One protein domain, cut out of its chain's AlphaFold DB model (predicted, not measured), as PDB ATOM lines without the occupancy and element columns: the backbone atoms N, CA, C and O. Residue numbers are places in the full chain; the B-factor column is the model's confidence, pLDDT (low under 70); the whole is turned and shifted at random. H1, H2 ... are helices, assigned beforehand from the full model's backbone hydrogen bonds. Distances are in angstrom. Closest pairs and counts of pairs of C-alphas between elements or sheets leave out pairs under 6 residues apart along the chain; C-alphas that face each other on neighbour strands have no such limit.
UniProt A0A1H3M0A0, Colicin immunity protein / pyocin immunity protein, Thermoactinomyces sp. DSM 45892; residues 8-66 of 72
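AT A GLANCE: This is residues 8 to 66 of the 72 residues of the protein "Colicin immunity protein / pyocin immunity protein" of Thermoactinomyces sp. DSM 45892 (UniProt A0A1H3M0A0). A compact, rounded cluster of helices: the longest helix, H2, and H1 make a helical hairpin with splayed arms, and H4 packs slantwise on H1. The short H3 is placed by the end of H1, at Met 18, and by Ile 59 of H4. The printed part has 59 residues with four named helices, in the order H1, H2, H3, H4, and no named strand; the class is all helix. The radius of gyration of the C-alphas is 10.3 A, and the spans are 28 by 22 by 21 A.

HOW THE PARTS SIT: Begin with H2, residues 24 to 37, and look from Leu 27 to Ile 17 of H1, residues 8 to 18: these closest C-alphas are 6.1 A apart. H1 and H2 touch and form a hairpin, at a steep tilt of 39 degrees, opposite ways. H1 also touches H4, residues 56 to 65, at a steep tilt of 59 degrees, opposite ways; the closest C-alphas, of Arg 15 and Val 56, are 6.1 A apart. H2 and H4 are near each other. H3, residues 45 to 48, only just touches H4, with 3 pairs of C-alphas within 8 A; the closest, of Leu 46 and Ile 59, are 6.0 A apart. H3 is close to H1 but not clearly touching, with the C-alphas of Met 18 and Ile 47, the closest, 7.1 A apart. H2 and H3 are apart. In H1, H2 and H4 every O i to N i+4 pair is within hydrogen-bond range; H3 is too short for such a pair, and its 1 O i to N i+3 pair is within range.

IN THESE COORDINATES: Find C-alpha 24 at (214.547, 212.726, 209.060); from there H2 runs 20.2 A to C-alpha 37. H1 begins at C-alpha 8, (214.894, 234.996, 204.902), and is 15.3 A long. H3 covers 5.2 A, and H4 runs 14.3 A to C-alpha 65 at (200.609, 237.044, 209.296).

THE WHOLE: The C-alphas farthest apart, of Thr 23 and Asn 65, are 29.3 A apart. The printed part has no cut; the link from H1 to H2 is tight and the other two are short. The mean pLDDT of the printed part is 97.5, and no printed residue is under 70.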
ATOM      1  N   ASP A   8     214.076 235.692 205.901       97.12
ATOM      2  CA  ASP A   8     214.894 234.996 204.902       97.12
ATOM      3  C   ASP A   8     215.418 233.651 205.429       97.12
ATOM      4  O   ASP A   8     215.461 232.672 204.689       97.12
ATOM      5  N   GLU A   9     215.738 233.559 206.724       97.56
ATOM      6  CA  GLU A   9     216.063 232.272 207.351       97.56
ATOM      7  C   GLU A   9     214.863 231.318 207.369       97.56
ATOM      8  O   GLU A   9     215.041 230.126 207.135       97.56
ATOM      9  N   LEU A  10     213.650 231.818 207.631       98.25
ATOM     10  CA  LEU A  10     212.434 230.998 207.593       98.25
ATOM     11  C   LEU A  10     212.128 230.509 206.173       98.25
ATOM     12  O   LEU A  10     211.779 229.345 206.005       98.25
ATOM     13  N   VAL A  11     212.317 231.358 205.157       98.50
ATOM     14  CA  VAL A  11     212.202 230.972 203.739       98.50
ATOM     15  C   VAL A  11     213.172 229.842 203.415       98.50
ATOM     16  O   VAL A  11     212.767 228.836 202.840       98.50
ATOM     17  N   GLU A  12     214.431 229.951 203.837       98.44
ATOM     18  CA  GLU A  12     215.421 228.902 203.591       98.44
ATOM     19  C   GLU A  12     215.092 227.592 204.329       98.44
ATOM     20  O   GLU A  12     215.281 226.511 203.771       98.44
ATOM     21  N   ILE A  13     214.556 227.666 205.552       98.31
ATOM     22  CA  ILE A  13     214.082 226.492 206.301       98.31
ATOM     23  C   ILE A  13     212.939 225.801 205.547       98.31
ATOM     24  O   ILE A  13     213.031 224.610 205.259       98.31
ATOM     25  N   VAL A  14     211.893 226.542 205.170       98.44
ATOM     26  CA  VAL A  14     210.739 225.981 204.444       98.44
ATOM     27  C   VAL A  14     211.172 225.401 203.097       98.44
ATOM     28  O   VAL A  14     210.754 224.300 202.739       98.44
ATOM     29  N   ARG A  15     212.078 226.079 202.378       98.62
ATOM     30  CA  ARG A  15     212.661 225.575 201.127       98.62
ATOM     31  C   ARG A  15     213.321 224.209 201.326       98.62
ATOM     32  O   ARG A  15     213.097 223.316 200.511       98.62
ATOM     33  N   LYS A  16     214.128 224.031 202.377       98.56
ATOM     34  CA  LYS A  16     214.789 222.749 202.673       98.56
ATOM     35  C   LYS A  16     213.791 221.651 203.012       98.56
ATOM     36  O   LYS A  16     213.914 220.557 202.466       98.56
ATOM     37  N   ILE A  17     212.780 221.963 203.827       98.38
ATOM     38  CA  ILE A  17     211.709 221.022 204.181       98.38
ATOM     39  C   ILE A  17     210.988 220.537 202.915       98.38
ATOM     40  O   ILE A  17     210.873 219.334 202.699       98.38
ATOM     41  N   MET A  18     210.569 221.451 202.032       97.56
ATOM     42  CA  MET A  18     209.846 221.105 200.796       97.56
ATOM     43  C   MET A  18     210.675 220.288 199.794       97.56
ATOM     44  O   MET A  18     210.107 219.558 198.986       97.56
ATOM     45  N   ASN A  19     212.004 220.417 199.826       98.06
ATOM     46  CA  ASN A  19     212.918 219.658 198.967       98.06
ATOM     47  C   ASN A  19     213.480 218.396 199.647       98.06
ATOM     48  O   ASN A  19     214.323 217.720 199.056       98.06
ATOM     49  N   SER A  20     213.035 218.082 200.870       97.44
ATOM     50  CA  SER A  20     213.561 216.988 201.695       97.44
ATOM     51  C   SER A  20     215.092 217.029 201.838       97.44
ATOM     52  O   SER A  20     215.770 216.004 201.756       97.44
ATOM     53  N   GLU A  21     215.658 218.228 202.011       98.25
ATOM     54  CA  GLU A  21     217.101 218.444 202.159       98.25
ATOM     55  C   GLU A  21     217.551 218.247 203.616       98.25
ATOM     56  O   GLU A  21     217.668 219.209 204.376       98.25
ATOM     57  N   GLY A  22     217.833 216.997 203.991       97.38
ATOM     58  CA  GLY A  22     218.348 216.626 205.313       97.38
ATOM     59  C   GLY A  22     218.055 215.168 205.667       97.38
ATOM     60  O   GLY A  22     217.468 214.427 204.875       97.38
ATOM     61  N   THR A  23     218.473 214.745 206.856       98.44
ATOM     62  CA  THR A  23     217.972 213.517 207.491       98.44
ATOM     63  C   THR A  23     216.555 213.725 208.038       98.44
ATOM     64  O   THR A  23     216.093 214.854 208.159       98.44
ATOM     65  N   GLU A  24     215.858 212.643 208.393       97.94
ATOM     66  CA  GLU A  24     214.547 212.726 209.060       97.94
ATOM     67  C   GLU A  24     214.617 213.566 210.346       97.94
ATOM     68  O   GLU A  24     213.824 214.481 210.521       97.94
ATOM     69  N   GLU A  25     215.643 213.345 211.175       98.44
ATOM     70  CA  GLU A  25     215.875 214.109 212.410       98.44
ATOM     71  C   GLU A  25     216.154 215.596 212.130       98.44
ATOM     72  O   GLU A  25     215.589 216.467 212.787       98.44
ATOM     73  N   GLU A  26     216.963 215.913 211.113       98.25
ATOM     74  CA  GLU A  26     217.226 217.306 210.718       98.25
ATOM     75  C   GLU A  26     215.964 218.001 210.183       98.25
ATOM     76  O   GLU A  26     215.758 219.190 210.431       98.25
ATOM     77  N   LEU A  27     215.122 217.281 209.438       98.38
ATOM     78  CA  LEU A  27     213.867 217.812 208.908       98.38
ATOM     79  C   LEU A  27     212.847 218.046 210.028       98.38
ATOM     80  O   LEU A  27     212.203 219.096 210.032       98.38
ATOM     81  N   ASP A  28     212.754 217.143 211.003       98.31
ATOM     82  CA  ASP A  28     211.924 217.318 212.201       98.31
ATOM     83  C   ASP A  28     212.364 218.550 213.008       98.31
ATOM     84  O   ASP A  28     211.540 219.400 213.357       98.31
ATOM     85  N   GLU A  29     213.672 218.731 213.219       98.12
ATOM     86  CA  GLU A  29     214.210 219.930 213.873       98.12
ATOM     87  C   GLU A  29     213.881 221.216 213.097       98.12
ATOM     88  O   GLU A  29     213.576 222.257 213.692       98.12
ATOM     89  N   MET A  30     213.932 221.170 211.763       98.31
ATOM     90  CA  MET A  30     213.564 222.302 210.909       98.31
ATOM     91  C   MET A  30     212.073 222.642 211.016       98.31
ATOM     92  O   MET A  30     211.728 223.828 211.080       98.31
ATOM     93  N   ILE A  31     211.199 221.633 211.065       98.31
ATOM     94  CA  ILE A  31     209.751 221.800 211.256       98.31
ATOM     95  C   ILE A  31     209.472 222.463 212.608       98.31
ATOM     96  O   ILE A  31     208.777 223.484 212.667       98.31
ATOM     97  N   ASP A  32     210.071 221.948 213.682       97.44
ATOM     98  CA  ASP A  32     209.949 222.519 215.024       97.44
ATOM     99  C   ASP A  32     210.437 223.967 215.069       97.44
ATOM    100  O   ASP A  32     209.791 224.846 215.651       97.44
ATOM    101  N   LEU A  33     211.568 224.249 214.418       97.06
ATOM    102  CA  LEU A  33     212.128 225.589 214.354       97.06
ATOM    103  C   LEU A  33     211.203 226.556 213.607       97.06
ATOM    104  O   LEU A  33     211.035 227.690 214.063       97.06
ATOM    105  N   PHE A  34     210.595 226.133 212.498       97.81
ATOM    106  CA  PHE A  34     209.628 226.946 211.760       97.81
ATOM    107  C   PHE A  34     208.401 227.261 212.625       97.81
ATOM    108  O   PHE A  34     208.111 228.437 212.861       97.81
ATOM    109  N   ASN A  35     207.766 226.232 213.198       97.44
ATOM    110  CA  ASN A  35     206.586 226.360 214.058       97.44
ATOM    111  C   ASN A  35     206.839 227.285 215.263       97.44
ATOM    112  O   ASN A  35     206.008 228.120 215.612       97.44
ATOM    113  N   GLN A  36     208.018 227.212 215.887       96.44
ATOM    114  CA  GLN A  36     208.345 228.038 217.054       96.44
ATOM    115  C   GLN A  36     208.627 229.517 216.741       96.44
ATOM    116  O   GLN A  36     208.704 230.322 217.684       96.44
ATOM    117  N   ASN A  37     208.843 229.881 215.472       96.94
ATOM    118  CA  ASN A  37     209.234 231.232 215.050       96.94
ATOM    119  C   ASN A  37     208.114 232.028 214.365       96.94
ATOM    120  O   ASN A  37     208.330 233.191 214.023       96.94
ATOM    121  N   VAL A  38     206.924 231.451 214.212       96.75
ATOM    122  CA  VAL A  38     205.770 232.089 213.570       96.75
ATOM    123  C   VAL A  38     204.545 232.066 214.500       96.75
ATOM    124  O   VAL A  38     204.455 231.208 215.375       96.75
ATOM    125  N   PRO A  39     203.607 233.024 214.381       96.06
ATOM    126  CA  PRO A  39     202.388 233.054 215.189       96.06
ATOM    127  C   PRO A  39     201.352 231.993 214.791       96.06
ATOM    128  O   PRO A  39     200.426 231.749 215.564       96.06
ATOM    129  N   HIS A  40     201.467 231.396 213.601       96.88
ATOM    130  CA  HIS A  40     200.562 230.341 213.156       96.88
ATOM    131  C   HIS A  40     200.732 229.081 214.027       96.88
ATOM    132  O   HIS A  40     201.839 228.548 214.086       96.88
ATOM    133  N   PRO A  41     199.670 228.584 214.690       94.88
ATOM    134  CA  PRO A  41     199.776 227.489 215.659       94.88
ATOM    135  C   PRO A  41     200.182 226.157 215.017       94.88
ATOM    136  O   PRO A  41     200.881 225.379 215.648       94.88
ATOM    137  N   GLU A  42     199.784 225.935 213.764       95.12
ATOM    138  CA  GLU A  42     200.059 224.718 212.985       95.12
ATOM    139  C   GLU A  42     200.760 225.088 211.666       95.12
ATOM    140  O   GLU A  42     200.231 224.882 210.578       95.12
ATOM    141  N   ALA A  43     201.876 225.821 211.726       97.44
ATOM    142  CA  ALA A  43     202.462 226.422 210.519       97.44
ATOM    143  C   ALA A  43     202.944 225.381 209.499       97.44
ATOM    144  O   ALA A  43     202.830 225.600 208.295       97.44
ATOM    145  N   SER A  44     203.432 224.232 209.969       97.50
ATOM    146  CA  SER A  44     203.799 223.092 209.128       97.50
ATOM    147  C   SER A  44     202.645 222.544 208.285       97.50
ATOM    148  O   SER A  44     202.897 221.968 207.227       97.50
ATOM    149  N   ASP A  45     201.387 222.767 208.672       97.81
ATOM    150  CA  ASP A  45     200.240 222.330 207.869       97.81
ATOM    151  C   ASP A  45     200.170 223.058 206.524       97.81
ATOM    152  O   ASP A  45     199.736 222.471 205.533       97.81
ATOM    153  N   LEU A  46     200.693 224.289 206.457       97.94
ATOM    154  CA  LEU A  46     200.834 225.040 205.207       97.94
ATOM    155  C   LEU A  46     201.771 224.346 204.204       97.94
ATOM    156  O   LEU A  46     201.671 224.595 203.006       97.94
ATOM    157  N   ILE A  47     202.676 223.486 204.686       97.56
ATOM    158  CA  ILE A  47     203.646 222.741 203.872       97.56
ATOM    159  C   ILE A  47     203.071 221.382 203.456       97.56
ATOM    160  O   ILE A  47     203.193 220.990 202.297       97.56
ATOM    161  N   PHE A  48     202.466 220.648 204.395       97.00
ATOM    162  CA  PHE A  48     202.117 219.235 204.194       97.00
ATOM    163  C   PHE A  48     200.660 218.986 203.797       97.00
ATOM    164  O   PHE A  48     200.369 217.973 203.160       97.00
ATOM    165  N   TRP A  49     199.746 219.879 204.177       96.94
ATOM    166  CA  TRP A  49     198.302 219.630 204.101       96.94
ATOM    167  C   TRP A  49     197.528 220.694 203.318       96.94
ATOM    168  O   TRP A  49     196.351 220.494 203.010       96.94
ATOM    169  N   ASP A  50     198.171 221.802 202.956       95.06
ATOM    170  CA  ASP A  50     197.553 222.867 202.175       95.06
ATOM    171  C   ASP A  50     197.455 222.506 200.684       95.06
ATOM    172  O   ASP A  50     198.397 222.019 200.061       95.06
ATOM    173  N   ASN A  51     196.289 222.751 200.086       95.19
ATOM    174  CA  ASN A  51     195.989 222.411 198.695       95.19
ATOM    175  C   ASN A  51     196.049 223.614 197.738       95.19
ATOM    176  O   ASN A  51     195.725 223.473 196.554       95.19
ATOM    177  N   ARG A  52     196.454 224.792 198.224       96.50
ATOM    178  CA  ARG A  52     196.545 226.028 197.435       96.50
ATOM    179  C   ARG A  52     197.804 226.095 196.561       96.50
ATOM    180  O   ARG A  52     197.910 227.022 195.767       96.50
ATOM    181  N   ASN A  53     198.713 225.112 196.649       93.06
ATOM    182  CA  ASN A  53     200.017 225.094 195.963       93.06
ATOM    183  C   ASN A  53     200.825 226.379 196.212       93.06
ATOM    184  O   ASN A  53     201.327 226.996 195.271       93.06
ATOM    185  N   LEU A  54     200.900 226.791 197.478       96.88
ATOM    186  CA  LEU A  54     201.624 227.989 197.888       96.88
ATOM    187  C   LEU A  54     203.120 227.868 197.568       96.88
ATOM    188  O   LEU A  54     203.729 226.806 197.713       96.88
ATOM    189  N   THR A  55     203.715 228.982 197.160       98.06
ATOM    190  CA  THR A  55     205.171 229.141 197.091       98.06
ATOM    191  C   THR A  55     205.790 229.177 198.492       98.06
ATOM    192  O   THR A  55     205.110 229.421 199.490       98.06
ATOM    193  N   VAL A  56     207.110 228.976 198.577       98.25
ATOM    194  CA  VAL A  56     207.860 229.047 199.845       98.25
ATOM    195  C   VAL A  56     207.639 230.400 200.533       98.25
ATOM    196  O   VAL A  56     207.408 230.467 201.740       98.25
ATOM    197  N   GLU A  57     207.680 231.489 199.767       98.12
ATOM    198  CA  GLU A  57     207.485 232.843 200.271       98.12
ATOM    199  C   GLU A  57     206.067 233.076 200.798       98.12
ATOM    200  O   GLU A  57     205.922 233.713 201.842       98.12
ATOM    201  N   GLU A  58     205.047 232.551 200.115       98.38
ATOM    202  CA  GLU A  58     203.644 232.653 200.536       98.38
ATOM    203  C   GLU A  58     203.375 231.842 201.806       98.38
ATOM    204  O   GLU A  58     202.669 232.324 202.689       98.38
ATOM    205  N   ILE A  59     203.976 230.654 201.950       98.50
ATOM    206  CA  ILE A  59     203.888 229.854 203.185       98.50
ATOM    207  C   ILE A  59     204.431 230.653 204.372       98.50
ATOM    208  O   ILE A  59     203.776 230.762 205.410       98.50
ATOM    209  N   VAL A  60     205.623 231.239 204.226       98.38
ATOM    210  CA  VAL A  60     206.241 232.038 205.294       98.38
ATOM    211  C   VAL A  60     205.426 233.297 205.582       98.38
ATOM    212  O   VAL A  60     205.267 233.672 206.743       98.38
ATOM    213  N   GLU A  61     204.896 233.952 204.550       98.19
ATOM    214  CA  GLU A  61     204.058 235.140 204.709       98.19
ATOM    215  C   GLU A  61     202.749 234.834 205.448       98.19
ATOM    216  O   GLU A  61     202.414 235.546 206.395       98.19
ATOM    217  N   GLU A  62     202.041 233.769 205.075       97.62
ATOM    218  CA  GLU A  62     200.807 233.330 205.737       97.62
ATOM    219  C   GLU A  62     201.083 232.958 207.202       97.62
ATOM    220  O   GLU A  62     200.384 233.409 208.115       97.62
ATOM    221  N   ALA A  63     202.159 232.202 207.447       97.75
ATOM    222  CA  ALA A  63     202.552 231.794 208.788       97.75
ATOM    223  C   ALA A  63     202.867 232.999 209.691       97.75
ATOM    224  O   ALA A  63     202.426 233.041 210.841       97.75
ATOM    225  N   LEU A  64     203.595 233.998 209.173       97.56
ATOM    226  CA  LEU A  64     203.950 235.227 209.892       97.56
ATOM    227  C   LEU A  64     202.759 236.164 210.124       97.56
ATOM    228  O   LEU A  64     202.743 236.889 211.120       97.56
ATOM    229  N   ASN A  65     201.775 236.162 209.226       97.44
ATOM    230  CA  ASN A  65     200.609 237.044 209.296       97.44
ATOM    231  C   ASN A  65     199.387 236.414 209.978       97.44
ATOM    232  O   ASN A  65     198.355 237.086 210.090       97.44
ATOM    233  N   TYR A  66     199.486 235.167 210.449       96.81
ATOM    234  CA  TYR A  66     198.375 234.479 211.099       96.81
ATOM    235  C   TYR A  66     197.812 235.276 212.281       96.81
ATOM    236  O   TYR A  66     198.532 235.733 213.172       96.81
TER     237      TYR A  66